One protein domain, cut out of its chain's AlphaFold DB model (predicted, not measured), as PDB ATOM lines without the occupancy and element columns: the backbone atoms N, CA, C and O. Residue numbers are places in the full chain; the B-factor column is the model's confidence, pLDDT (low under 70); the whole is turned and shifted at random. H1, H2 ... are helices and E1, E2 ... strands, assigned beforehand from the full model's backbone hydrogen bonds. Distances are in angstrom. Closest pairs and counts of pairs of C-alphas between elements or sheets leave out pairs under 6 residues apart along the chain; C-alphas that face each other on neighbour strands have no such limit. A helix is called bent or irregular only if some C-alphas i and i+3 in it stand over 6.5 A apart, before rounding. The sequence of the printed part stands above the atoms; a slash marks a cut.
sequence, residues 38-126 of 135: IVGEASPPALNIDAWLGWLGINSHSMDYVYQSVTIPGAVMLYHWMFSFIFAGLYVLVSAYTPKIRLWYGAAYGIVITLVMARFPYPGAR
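This is residues 38 to 126 of the 135 residues of a protein of Serratia fonticola (UniProt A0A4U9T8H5). A long, nearly straight helix, H2, makes a spine; past Tyr 97 the backbone turns and H3 folds back as the second leg of an open V, a helical hairpin joined at its tip. At the other end of H2 sit a small two-stranded hairpin, E1 and E2, and helix H1, which is set crosswise and packs on H2 with residues 45 to 49 alone. The printed part has 89 residues, with three named helices and two named strands in the order H1, E1, E2, H2, H3; the sheet, in the order E1 - E2, is antiparallel, and the class is mostly helix. The whole is loose, with a radius of gyration of the C-alphas of 16.3 A, and spans 45 by 35 by 28 A.

Look first at the hairpin of E1, residues 64 to 67, and E2, residues 70 to 73, antiparallel neighbours at 149 degrees. Here N 72 and O 65 are 2.8 A apart and N 67 and O 70 are 2.9 A apart, both within hydrogen-bond range. A tight link with no residue between leads from E2 to H2, residues 74 to 97. With residues 76 to 79 alone, H2 touches H1, residues 44 to 56; the closest C-alphas are those of Ala 46 and Val 76, 6.0 A apart. Their lines are about perpendicular, at 77 degrees. At its other end H2 touches H3, residues 99 to 118, the closest C-alphas being those of Ser 95 and Ile 101, 5.7 A apart. They run opposite ways at a steep tilt of 37 degrees, only just beyond shallow. H3 touches H2 with residues 101 to 109 alone. H3 is apart from H1, E1 and E2. Of the O i to N i+4 pairs, 7 of 9 are within hydrogen-bond range in H1, 19 of 20 in H2 and 9 of 16 in H3.

Find C-alpha 44 at (-43.356, -28.331, -21.196), where H1 begins; it covers 18.8 A and is irregular, with C-alphas 52 and 55 7.2 A apart. E1 covers 9.8 A and E2 9.6 A. From C-alpha 74 at (-33.759, -32.046, -31.718), H2 runs 35.5 A to Tyr 97. H3 covers 25.3 A and ends with C-alpha 118 at (-47.164, -19.038, -19.322); it is irregular, with C-alphas 101 and 104 8.5 A apart, and has a kink of 96 degrees near residue 106.

The C-alphas farthest apart are those of Ser 69 and Tyr 97, 48.2 A. Residues 81 to 86 of H2 stand free, as do residues 114 to 121, of which 114 to 118 belong to H3. The printed part has no cut and no long link. The mean pLDDT of the printed part is 72.0; 34 residues are under 70, among them 38 to 47, 102 to 106 and 118 to 126.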
ATOM      1  N   ILE A  38     -35.484 -31.543 -12.401       59.59
ATOM      2  CA  ILE A  38     -35.012 -32.801 -11.836       59.59
ATOM      3  C   ILE A  38     -34.742 -33.741 -13.021       59.59
ATOM      4  O   ILE A  38     -35.473 -33.732 -14.015       59.59
ATOM      5  N   VAL A  39     -33.663 -34.522 -12.949       53.53
ATOM      6  CA  VAL A  39     -33.309 -35.493 -13.993       53.53
ATOM      7  C   VAL A  39     -34.506 -36.422 -14.233       53.53
ATOM      8  O   VAL A  39     -34.896 -37.162 -13.335       53.53
ATOM      9  N   GLY A  40     -35.094 -36.363 -15.432       58.12
ATOM     10  CA  GLY A  40     -36.252 -37.175 -15.827       58.12
ATOM     11  C   GLY A  40     -37.573 -36.417 -16.009       58.12
ATOM     12  O   GLY A  40     -38.520 -37.005 -16.523       58.12
ATOM     13  N   GLU A  41     -37.664 -35.130 -15.658       57.66
ATOM     14  CA  GLU A  41     -38.862 -34.333 -15.961       57.66
ATOM     15  C   GLU A  41     -38.894 -33.886 -17.431       57.66
ATOM     16  O   GLU A  41     -37.994 -33.193 -17.922       57.66
ATOM     17  N   ALA A  42     -39.961 -34.269 -18.136       60.88
ATOM     18  CA  ALA A  42     -40.193 -33.865 -19.517       60.88
ATOM     19  C   ALA A  42     -40.430 -32.351 -19.624       60.88
ATOM     20  O   ALA A  42     -41.134 -31.743 -18.814       60.88
ATOM     21  N   SER A  43     -39.868 -31.733 -20.664       64.62
ATOM     22  CA  SER A  43     -40.091 -30.320 -20.956       64.62
ATOM     23  C   SER A  43     -41.566 -30.004 -21.162       64.62
ATOM     24  O   SER A  43     -42.224 -30.746 -21.887       64.62
ATOM     25  N   PRO A  44     -42.072 -28.840 -20.720       65.12
ATOM     26  CA  PRO A  44     -43.356 -28.331 -21.196       65.12
ATOM     27  C   PRO A  44     -43.513 -28.366 -22.737       65.12
ATOM     28  O   PRO A  44     -44.563 -28.799 -23.205       65.12
ATOM     29  N   PRO A  45     -42.503 -28.010 -23.566       63.06
ATOM     30  CA  PRO A  45     -42.596 -28.194 -25.020       63.06
ATOM     31  C   PRO A  45     -42.563 -29.658 -25.483       63.06
ATOM     32  O   PRO A  45     -43.206 -29.968 -26.478       63.06
ATOM     33  N   ALA A  46     -41.885 -30.563 -24.770       63.75
ATOM     34  CA  ALA A  46     -41.905 -31.999 -25.064       63.75
ATOM     35  C   ALA A  46     -43.308 -32.575 -24.815       63.75
ATOM     36  O   ALA A  46     -43.878 -33.204 -25.698       63.75
ATOM     37  N   LEU A  47     -43.920 -32.215 -23.683       69.50
ATOM     38  CA  LEU A  47     -45.304 -32.561 -23.356       69.50
ATOM     39  C   LEU A  47     -46.306 -31.988 -24.366       69.50
ATOM     40  O   LEU A  47     -47.292 -32.645 -24.686       69.50
ATOM     41  N   ASN A  48     -46.072 -30.781 -24.890       71.44
ATOM     42  CA  ASN A  48     -46.925 -30.203 -25.932       71.44
ATOM     43  C   ASN A  48     -46.792 -30.946 -27.267       71.44
ATOM     44  O   ASN A  48     -47.800 -31.161 -27.935       71.44
ATOM     45  N   ILE A  49     -45.574 -31.339 -27.652       68.62
ATOM     46  CA  ILE A  49     -45.336 -32.150 -28.853       68.62
ATOM     47  C   ILE A  49     -46.037 -33.500 -28.696       68.62
ATOM     48  O   ILE A  49     -46.848 -33.850 -29.545       68.62
ATOM     49  N   ASP A  50     -45.833 -34.198 -27.583       66.69
ATOM     50  CA  ASP A  50     -46.443 -35.509 -27.349       66.69
ATOM     51  C   ASP A  50     -47.975 -35.425 -27.267       66.69
ATOM     52  O   ASP A  50     -48.682 -36.261 -27.826       66.69
ATOM     53  N   ALA A  51     -48.525 -34.378 -26.643       69.38
ATOM     54  CA  ALA A  51     -49.972 -34.200 -26.540       69.38
ATOM     55  C   ALA A  51     -50.638 -33.823 -27.875       69.38
ATOM     56  O   ALA A  51     -51.779 -34.215 -28.120       69.38
ATOM     57  N   TRP A  52     -49.981 -33.028 -28.725       70.00
ATOM     58  CA  TRP A  52     -50.579 -32.524 -29.971       70.00
ATOM     59  C   TRP A  52     -50.235 -33.365 -31.196       70.00
ATOM     60  O   TRP A  52     -51.024 -33.414 -32.139       70.00
ATOM     61  N   LEU A  53     -49.068 -34.002 -31.193       69.44
ATOM     62  CA  LEU A  53     -48.499 -34.734 -32.322       69.44
ATOM     63  C   LEU A  53     -48.298 -36.228 -32.016       69.44
ATOM     64  O   LEU A  53     -48.089 -37.002 -32.950       69.44
ATOM     65  N   GLY A  54     -48.457 -36.670 -30.762       65.12
ATOM     66  CA  GLY A  54     -48.305 -38.081 -30.390       65.12
ATOM     67  C   GLY A  54     -49.303 -39.014 -31.083       65.12
ATOM     68  O   GLY A  54     -48.954 -40.137 -31.436       65.12
ATOM     69  N   TRP A  55     -50.517 -38.542 -31.398       68.56
ATOM     70  CA  TRP A  55     -51.490 -39.316 -32.192       68.56
ATOM     71  C   TRP A  55     -51.072 -39.501 -33.663       68.56
ATOM     72  O   TRP A  55     -51.561 -40.413 -34.325       68.56
ATOM     73  N   LEU A  56     -50.150 -38.671 -34.164       66.81
ATOM     74  CA  LEU A  56     -49.519 -38.799 -35.482       66.81
ATOM     75  C   LEU A  56     -48.224 -39.629 -35.434       66.81
ATOM     76  O   LEU A  56     -47.543 -39.754 -36.449       66.81
ATOM     77  N   GLY A  57     -47.862 -40.181 -34.269       66.50
ATOM     78  CA  GLY A  57     -46.617 -40.925 -34.066       66.50
ATOM     79  C   GLY A  57     -45.361 -40.048 -33.993       66.50
ATOM     80  O   GLY A  57     -44.252 -40.578 -34.056       66.50
ATOM     81  N   ILE A  58     -45.514 -38.725 -33.868       68.69
ATOM     82  CA  ILE A  58     -44.408 -37.778 -33.702       68.69
ATOM     83  C   ILE A  58     -44.318 -37.423 -32.218       68.69
ATOM     84  O   ILE A  58     -45.214 -36.783 -31.672       68.69
ATOM     85  N   ASN A  59     -43.219 -37.823 -31.589       71.75
ATOM     86  CA  ASN A  59     -42.950 -37.600 -30.173       71.75
ATOM     87  C   ASN A  59     -41.767 -36.637 -29.995       71.75
ATOM     88  O   ASN A  59     -40.994 -36.379 -30.924       71.75
ATOM     89  N   SER A  60     -41.571 -36.144 -28.777       64.56
ATOM     90  CA  SER A  60     -40.457 -35.274 -28.385       64.56
ATOM     91  C   SER A  60     -39.081 -35.874 -28.678       64.56
ATOM     92  O   SER A  60     -38.126 -35.123 -28.852       64.56
ATOM     93  N   HIS A  61     -39.010 -37.203 -28.767       72.19
ATOM     94  CA  HIS A  61     -37.804 -37.981 -29.043       72.19
ATOM     95  C   HIS A  61     -37.598 -38.331 -30.525       72.19
ATOM     96  O   HIS A  61     -36.598 -38.947 -30.888       72.19
ATOM     97  N   SER A  62     -38.527 -37.956 -31.415       70.19
ATOM     98  CA  SER A  62     -38.479 -38.346 -32.834       70.19
ATOM     99  C   SER A  62     -37.264 -37.801 -33.593       70.19
ATOM    100  O   SER A  62     -36.989 -38.264 -34.696       70.19
ATOM    101  N   MET A  63     -36.546 -36.825 -33.032       71.75
ATOM    102  CA  MET A  63     -35.362 -36.219 -33.650       71.75
ATOM    103  C   MET A  63     -34.203 -36.081 -32.656       71.75
ATOM    104  O   MET A  63     -33.435 -35.120 -32.706       71.75
ATOM    105  N   ASP A  64     -34.093 -37.025 -31.726       79.88
ATOM    106  CA  ASP A  64     -32.997 -37.045 -30.766       79.88
ATOM    107  C   ASP A  64     -31.709 -37.525 -31.426       79.88
ATOM    108  O   ASP A  64     -31.693 -38.501 -32.177       79.88
ATOM    109  N   TYR A  65     -30.608 -36.843 -31.128       76.69
ATOM    110  CA  TYR A  65     -29.284 -37.251 -31.581       76.69
ATOM    111  C   TYR A  65     -28.264 -37.112 -30.457       76.69
ATOM    112  O   TYR A  65     -28.371 -36.239 -29.597       76.69
ATOM    113  N   VAL A  66     -27.258 -37.985 -30.456       80.38
ATOM    114  CA  VAL A  66     -26.203 -37.974 -29.440       80.38
ATOM    115  C   VAL A  66     -25.019 -37.168 -29.956       80.38
ATOM    116  O   VAL A  66     -24.446 -37.482 -30.999       80.38
ATOM    117  N   TYR A  67     -24.626 -36.143 -29.207       72.94
ATOM    118  CA  TYR A  67     -23.437 -35.341 -29.467       72.94
ATOM    119  C   TYR A  67     -22.562 -35.312 -28.216       72.94
ATOM    120  O   TYR A  67     -23.022 -34.932 -27.144       72.94
ATOM    121  N   GLN A  68     -21.305 -35.752 -28.338       80.88
ATOM    122  CA  GLN A  68     -20.353 -35.833 -27.216       80.88
ATOM    123  C   GLN A  68     -20.922 -36.547 -25.967       80.88
ATOM    124  O   GLN A  68     -20.715 -36.106 -24.841       80.88
ATOM    125  N   SER A  69     -21.639 -37.661 -26.168       75.12
ATOM    126  CA  SER A  69     -22.309 -38.447 -25.109       75.12
ATOM    127  C   SER A  69     -23.479 -37.744 -24.406       75.12
ATOM    128  O   SER A  69     -23.991 -38.252 -23.410       75.12
ATOM    129  N   VAL A  70     -23.943 -36.608 -24.933       72.25
ATOM    130  CA  VAL A  70     -25.154 -35.910 -24.488       72.25
ATOM    131  C   VAL A  70     -26.253 -36.116 -25.527       72.25
ATOM    132  O   VAL A  70     -26.038 -35.898 -26.719       72.25
ATOM    133  N   THR A  71     -27.438 -36.541 -25.083       73.44
ATOM    134  CA  THR A  71     -28.613 -36.659 -25.959       73.44
ATOM    135  C   THR A  71     -29.232 -35.280 -26.138       73.44
ATOM    136  O   THR A  71     -29.653 -34.657 -25.164       73.44
ATOM    137  N   ILE A  72     -29.261 -34.788 -27.375       73.94
ATOM    138  CA  ILE A  72     -29.839 -33.496 -27.729       73.94
ATOM    139  C   ILE A  72     -31.250 -33.726 -28.283       73.94
ATOM    140  O   ILE A  72     -31.383 -34.375 -29.324       73.94
ATOM    141  N   PRO A  73     -32.297 -33.170 -27.639       75.94
ATOM    142  CA  PRO A  73     -33.668 -33.312 -28.104       75.94
ATOM    143  C   PRO A  73     -33.945 -32.378 -29.286       75.94
ATOM    144  O   PRO A  73     -34.370 -31.226 -29.127       75.94
ATOM    145  N   GLY A  74     -33.673 -32.856 -30.503       76.69
ATOM    146  CA  GLY A  74     -33.759 -32.046 -31.718       76.69
ATOM    147  C   GLY A  74     -35.177 -31.556 -32.015       76.69
ATOM    148  O   GLY A  74     -35.348 -30.424 -32.468       76.69
ATOM    149  N   ALA A  75     -36.206 -32.357 -31.722       77.31
ATOM    150  CA  ALA A  75     -37.599 -31.983 -31.981       77.31
ATOM    151  C   ALA A  75     -38.037 -30.804 -31.097       77.31
ATOM    152  O   ALA A  75     -38.679 -29.863 -31.570       77.31
ATOM    153  N   VAL A  76     -37.608 -30.807 -29.833       74.19
ATOM    154  CA  VAL A  76     -37.843 -29.710 -28.886       74.19
ATOM    155  C   VAL A  76     -37.099 -28.446 -29.333       74.19
ATOM    156  O   VAL A  76     -37.675 -27.359 -29.348       74.19
ATOM    157  N   MET A  77     -35.849 -28.577 -29.788       77.31
ATOM    158  CA  MET A  77     -35.079 -27.453 -30.335       77.31
ATOM    159  C   MET A  77     -35.769 -26.817 -31.551       77.31
ATOM    160  O   MET A  77     -35.898 -25.593 -31.630       77.31
ATOM    161  N   LEU A  78     -36.258 -27.639 -32.484       82.00
ATOM    162  CA  LEU A  78     -36.963 -27.165 -33.673       82.00
ATOM    163  C   LEU A  78     -38.274 -26.456 -33.310       82.00
ATOM    164  O   LEU A  78     -38.588 -25.414 -33.887       82.00
ATOM    165  N   TYR A  79     -39.004 -26.973 -32.320       80.38
ATOM    166  CA  TYR A  79     -40.207 -26.330 -31.796       80.38
ATOM    167  C   TYR A  79     -39.911 -24.914 -31.282       80.38
ATOM    168  O   TYR A  79     -40.620 -23.972 -31.641       80.38
ATOM    169  N   HIS A  80     -38.829 -24.725 -30.518       80.94
ATOM    170  CA  HIS A  80     -38.407 -23.393 -30.067       80.94
ATOM    171  C   HIS A  80     -38.081 -22.451 -31.218       80.94
ATOM    172  O   HIS A  80     -38.479 -21.287 -31.188       80.94
ATOM    173  N   TRP A  81     -37.393 -22.951 -32.241       82.94
ATOM    174  CA  TRP A  81     -37.069 -22.174 -33.431       82.94
ATOM    175  C   TRP A  81     -38.327 -21.710 -34.162       82.94
ATOM    176  O   TRP A  81     -38.503 -20.511 -34.381       82.94
ATOM    177  N   MET A  82     -39.231 -22.633 -34.489       85.50
ATOM    178  CA  MET A  82     -40.469 -22.318 -35.206       85.50
ATOM    179  C   MET A  82     -41.343 -21.340 -34.419       85.50
ATOM    180  O   MET A  82     -41.818 -20.350 -34.978       85.50
ATOM    181  N   PHE A  83     -41.496 -21.574 -33.115       83.00
ATOM    182  CA  PHE A  83     -42.237 -20.690 -32.224       83.00
ATOM    183  C   PHE A  83     -41.660 -19.267 -32.259       83.00
ATOM    184  O   PHE A  83     -42.384 -18.305 -32.516       83.00
ATOM    185  N   SER A  84     -40.344 -19.118 -32.098       84.88
ATOM    186  CA  SER A  84     -39.686 -17.810 -32.133       84.88
ATOM    187  C   SER A  84     -39.827 -17.091 -33.477       84.88
ATOM    188  O   SER A  84     -40.091 -15.888 -33.477       84.88
ATOM    189  N   PHE A  85     -39.726 -17.781 -34.619       87.06
ATOM    190  CA  PHE A  85     -39.930 -17.146 -35.930       87.06
ATOM    191  C   PHE A  85     -41.359 -16.645 -36.130       87.06
ATOM    192  O   PHE A  85     -41.548 -15.534 -36.627       87.06
ATOM    193  N   ILE A  86     -42.363 -17.424 -35.716       87.75
ATOM    194  CA  ILE A  86     -43.773 -17.031 -35.832       87.75
ATOM    195  C   ILE A  86     -44.034 -15.764 -35.010       87.75
ATOM    196  O   ILE A  86     -44.588 -14.794 -35.530       87.75
ATOM    197  N   PHE A  87     -43.588 -15.724 -33.751       85.12
ATOM    198  CA  PHE A  87     -43.809 -14.563 -32.884       85.12
ATOM    199  C   PHE A  87     -42.946 -13.352 -33.245       85.12
ATOM    200  O   PHE A  87     -43.404 -12.220 -33.064       85.12
ATOM    201  N   ALA A  88     -41.745 -13.551 -33.792       85.94
ATOM    202  CA  ALA A  88     -40.946 -12.469 -34.361       85.94
ATOM    203  C   ALA A  88     -41.634 -11.866 -35.596       85.94
ATOM    204  O   ALA A  88     -41.750 -10.646 -35.701       85.94
ATOM    205  N   GLY A  89     -42.167 -12.703 -36.489       85.31
ATOM    206  CA  GLY A  89     -42.924 -12.247 -37.656       85.31
ATOM    207  C   GLY A  89     -44.190 -11.495 -37.255       85.31
ATOM    208  O   GLY A  89     -44.452 -10.404 -37.762       85.31
ATOM    209  N   LEU A  90     -44.932 -12.022 -36.276       86.81
ATOM    210  CA  LEU A  90     -46.109 -11.361 -35.716       86.81
ATOM    211  C   LEU A  90     -45.751  -9.987 -35.126       86.81
ATOM    212  O   LEU A  90     -46.442  -9.010 -35.404       86.81
ATOM    213  N   TYR A  91     -44.647  -9.883 -34.380       84.62
ATOM    214  CA  TYR A  91     -44.170  -8.614 -33.830       84.62
ATOM    215  C   TYR A  91     -43.902  -7.585 -34.926       84.62
ATOM    216  O   TYR A  91     -44.419  -6.467 -34.867       84.62
ATOM    217  N   VAL A  92     -43.120  -7.955 -35.946       85.44
ATOM    218  CA  VAL A  92     -42.759  -7.039 -37.035       85.44
ATOM    219  C   VAL A  92     -44.015  -6.615 -37.800       85.44
ATOM    220  O   VAL A  92     -44.190  -5.422 -38.057       85.44
ATOM    221  N   LEU A  93     -44.926  -7.552 -38.083       85.06
ATOM    222  CA  LEU A  93     -46.191  -7.278 -38.761       85.06
ATOM    223  C   LEU A  93     -47.055  -6.295 -37.966       85.06
ATOM    224  O   LEU A  93     -47.482  -5.272 -38.494       85.06
ATOM    225  N   VAL A  94     -47.285  -6.567 -36.685       83.94
ATOM    226  CA  VAL A  94     -48.134  -5.731 -35.830       83.94
ATOM    227  C   VAL A  94     -47.496  -4.358 -35.588       83.94
ATOM    228  O   VAL A  94     -48.192  -3.336 -35.614       83.94
ATOM    229  N   SER A  95     -46.169  -4.300 -35.449       81.69
ATOM    230  CA  SER A  95     -45.422  -3.047 -35.284       81.69
ATOM    231  C   SER A  95     -45.544  -2.108 -36.491       81.69
ATOM    232  O   SER A  95     -45.461  -0.889 -36.328       81.69
ATOM    233  N   ALA A  96     -45.793  -2.654 -37.687       80.12
ATOM    234  CA  ALA A  96     -45.996  -1.881 -38.909       80.12
ATOM    235  C   ALA A  96     -47.333  -1.120 -38.941       80.12
ATOM    236  O   ALA A  96     -47.446  -0.103 -39.632       80.12
ATOM    237  N   TYR A  97     -48.342  -1.608 -38.215       80.00
ATOM    238  CA  TYR A  97     -49.658  -0.969 -38.104       80.00
ATOM    239  C   TYR A  97     -49.799  -0.161 -36.815       80.00
ATOM    240  O   TYR A  97     -50.456   0.877 -36.802       80.00
ATOM    241  N   THR A  98     -49.162  -0.613 -35.734       79.38
ATOM    242  CA  THR A  98     -49.290  -0.018 -34.402       79.38
ATOM    243  C   THR A  98     -47.908   0.312 -33.826       79.38
ATOM    244  O   THR A  98     -47.299  -0.503 -33.130       79.38
ATOM    245  N   PRO A  99     -47.384   1.533 -34.046       73.50
ATOM    246  CA  PRO A  99     -46.049   1.900 -33.563       73.50
ATOM    247  C   PRO A  99     -45.950   1.885 -32.030       73.50
ATOM    248  O   PRO A  99     -44.857   1.742 -31.489       73.50
ATOM    249  N   LYS A 100     -47.088   1.950 -31.322       72.69
ATOM    250  CA  LYS A 100     -47.177   1.815 -29.860       72.69
ATOM    251  C   LYS A 100     -46.667   0.467 -29.338       72.69
ATOM    252  O   LYS A 100     -46.247   0.400 -28.194       72.69
ATOM    253  N   ILE A 101     -46.654  -0.591 -30.149       71.31
ATOM    254  CA  ILE A 101     -46.121  -1.904 -29.736       71.31
ATOM    255  C   ILE A 101     -44.585  -1.926 -29.697       71.31
ATOM    256  O   ILE A 101     -43.993  -2.763 -29.022       71.31
ATOM    257  N   ARG A 102     -43.928  -0.939 -30.317       69.06
ATOM    258  CA  ARG A 102     -42.475  -0.722 -30.214       69.06
ATOM    259  C   ARG A 102     -42.066  -0.016 -28.915       69.06
ATOM    260  O   ARG A 102     -40.887   0.284 -28.728       69.06
ATOM    261  N   LEU A 103     -43.029   0.285 -28.041       67.62
ATOM    262  CA  LEU A 103     -42.808   0.913 -26.744       67.62
ATOM    263  C   LEU A 103     -41.809   0.067 -25.928       67.62
ATOM    264  O   LEU A 103     -41.920  -1.158 -25.867       67.62
ATOM    265  N   TRP A 104     -40.799   0.733 -25.357       66.88
ATOM    266  CA  TRP A 104     -39.692   0.107 -24.614       66.88
ATOM    267  C   TRP A 104     -38.903  -0.916 -25.444       66.88
ATOM    268  O   TRP A 104     -38.574  -2.000 -24.970       66.88
ATOM    269  N   TYR A 105     -38.634  -0.592 -26.712       64.31
ATOM    270  CA  TYR A 105     -37.875  -1.445 -27.637       64.31
ATOM    271  C   TYR A 105     -38.483  -2.846 -27.850       64.31
ATOM    272  O   TYR A 105     -37.786  -3.769 -28.261       64.31
ATOM    273  N   GLY A 106     -39.789  -3.011 -27.602       68.69
ATOM    274  CA  GLY A 106     -40.482  -4.298 -27.720       68.69
ATOM    275  C   GLY A 106     -40.540  -5.113 -26.423       68.69
ATOM    276  O   GLY A 106     -41.113  -6.202 -26.423       68.69
ATOM    277  N   ALA A 107     -40.034  -4.590 -25.299       72.88
ATOM    278  CA  ALA A 107     -40.128  -5.255 -23.997       72.88
ATOM    279  C   ALA A 107     -41.586  -5.504 -23.572       72.88
ATOM    280  O   ALA A 107     -41.908  -6.579 -23.070       72.88
ATOM    281  N   ALA A 108     -42.489  -4.554 -23.843       76.38
ATOM    282  CA  ALA A 108     -43.914  -4.705 -23.544       76.38
ATOM    283  C   ALA A 108     -44.533  -5.915 -24.267       76.38
ATOM    284  O   ALA A 108     -45.266  -6.694 -23.665       76.38
ATOM    285  N   TYR A 109     -44.188  -6.111 -25.542       77.19
ATOM    286  CA  TYR A 109     -44.642  -7.260 -26.323       77.19
ATOM    287  C   TYR A 109     -44.109  -8.584 -25.757       77.19
ATOM    288  O   TYR A 109     -44.868  -9.540 -25.607       77.19
ATOM    289  N   GLY A 110     -42.829  -8.616 -25.371       73.25
ATOM    290  CA  GLY A 110     -42.223  -9.777 -24.718       73.25
ATOM    291  C   GLY A 110     -42.915 -10.144 -23.402       73.25
ATOM    292  O   GLY A 110     -43.226 -11.312 -23.184       73.25
ATOM    293  N   ILE A 111     -43.225  -9.159 -22.553       79.00
ATOM    294  CA  ILE A 111     -43.941  -9.380 -21.285       79.00
ATOM    295  C   ILE A 111     -45.345  -9.935 -21.544       79.00
ATOM    296  O   ILE A 111     -45.735 -10.923 -20.925       79.00
ATOM    297  N   VAL A 112     -46.089  -9.344 -22.485       81.12
ATOM    298  CA  VAL A 112     -47.440  -9.803 -22.838       81.12
ATOM    299  C   VAL A 112     -47.412 -11.251 -23.320       81.12
ATOM    300  O   VAL A 112     -48.193 -12.062 -22.830       81.12
ATOM    301  N   ILE A 113     -46.494 -11.610 -24.220       77.56
ATOM    302  CA  ILE A 113     -46.375 -12.993 -24.699       77.56
ATOM    303  C   ILE A 113     -45.989 -13.936 -23.575       77.56
ATOM    304  O   ILE A 113     -46.578 -15.006 -23.475       77.56
ATOM    305  N   THR A 114     -45.035 -13.560 -22.727       73.75
ATOM    306  CA  THR A 114     -44.632 -14.400 -21.599       73.75
ATOM    307  C   THR A 114     -45.814 -14.680 -20.681       73.75
ATOM    308  O   THR A 114     -46.034 -15.833 -20.332       73.75
ATOM    309  N   LEU A 115     -46.631 -13.675 -20.355       75.88
ATOM    310  CA  LEU A 115     -47.829 -13.858 -19.531       75.88
ATOM    311  C   LEU A 115     -48.893 -14.715 -20.225       75.88
ATOM    312  O   LEU A 115     -49.427 -15.638 -19.613       75.88
ATOM    313  N   VAL A 116     -49.181 -14.443 -21.500       78.06
ATOM    314  CA  VAL A 116     -50.177 -15.198 -22.275       78.06
ATOM    315  C   VAL A 116     -49.758 -16.657 -22.413       78.06
ATOM    316  O   VAL A 116     -50.583 -17.539 -22.213       78.06
ATOM    317  N   MET A 117     -48.488 -16.920 -22.718       71.81
ATOM    318  CA  MET A 117     -47.972 -18.263 -22.983       71.81
ATOM    319  C   MET A 117     -47.718 -19.052 -21.705       71.81
ATOM    320  O   MET A 117     -48.003 -20.244 -21.667       71.81
ATOM    321  N   ALA A 118     -47.258 -18.402 -20.634       66.12
ATOM    322  CA  ALA A 118     -47.164 -19.038 -19.322       66.12
ATOM    323  C   ALA A 118     -48.548 -19.411 -18.770       66.12
ATOM    324  O   ALA A 118     -48.678 -20.398 -18.049       66.12
ATOM    325  N   ARG A 119     -49.593 -18.645 -19.119       57.81
ATOM    326  CA  ARG A 119     -50.980 -18.916 -18.723       57.81
ATOM    327  C   ARG A 119     -51.774 -19.706 -19.768       57.81
ATOM    328  O   ARG A 119     -52.940 -20.009 -19.512       57.81
ATOM    329  N   PHE A 120     -51.185 -20.047 -20.914       57.97
ATOM    330  CA  PHE A 120     -51.911 -20.712 -21.991       57.97
ATOM    331  C   PHE A 120     -52.266 -22.144 -21.562       57.97
ATOM    332  O   PHE A 120     -51.365 -22.929 -21.258       57.97
ATOM    333  N   PRO A 121     -53.557 -22.509 -21.501       52.03
ATOM    334  CA  PRO A 121     -53.961 -23.835 -21.066       52.03
ATOM    335  C   PRO A 121     -53.658 -24.849 -22.174       52.03
ATOM    336  O   PRO A 121     -54.408 -24.960 -23.140       52.03
ATOM    337  N   TYR A 122     -52.572 -25.611 -22.042       57.28
ATOM    338  CA  TYR A 122     -52.398 -26.840 -22.814       57.28
ATOM    339  C   TYR A 122     -53.085 -28.010 -22.083       57.28
ATOM    340  O   TYR A 122     -53.067 -28.056 -20.847       57.28
ATOM    341  N   PRO A 123     -53.707 -28.961 -22.806       44.72
ATOM    342  CA  PRO A 123     -54.546 -30.017 -22.222       44.72
ATOM    343  C   PRO A 123     -53.875 -30.854 -21.117       44.72
ATOM    344  O   PRO A 123     -54.565 -31.348 -20.227       44.72
ATOM    345  N   GLY A 124     -52.542 -30.967 -21.122       48.91
ATOM    346  CA  GLY A 124     -51.769 -31.695 -20.107       48.91
ATOM    347  C   GLY A 124     -51.712 -31.027 -18.725       48.91
ATOM    348  O   GLY A 124     -51.574 -31.721 -17.719       48.91
ATOM    349  N   ALA A 125     -51.912 -29.706 -18.623       47.31
ATOM    350  CA  ALA A 125     -51.901 -29.004 -17.333       47.31
ATOM    351  C   ALA A 125     -53.066 -29.432 -16.415       47.31
ATOM    352  O   ALA A 125     -52.955 -29.383 -15.190       47.31
ATOM    353  N   ARG A 126     -54.180 -29.899 -16.998       39.88
ATOM    354  CA  ARG A 126     -55.327 -30.442 -16.249       39.88
ATOM    355  C   ARG A 126     -55.075 -31.839 -15.683       39.88
ATOM    356  O   ARG A 126     -55.712 -32.179 -14.696       39.88
TER     357      ARG A 126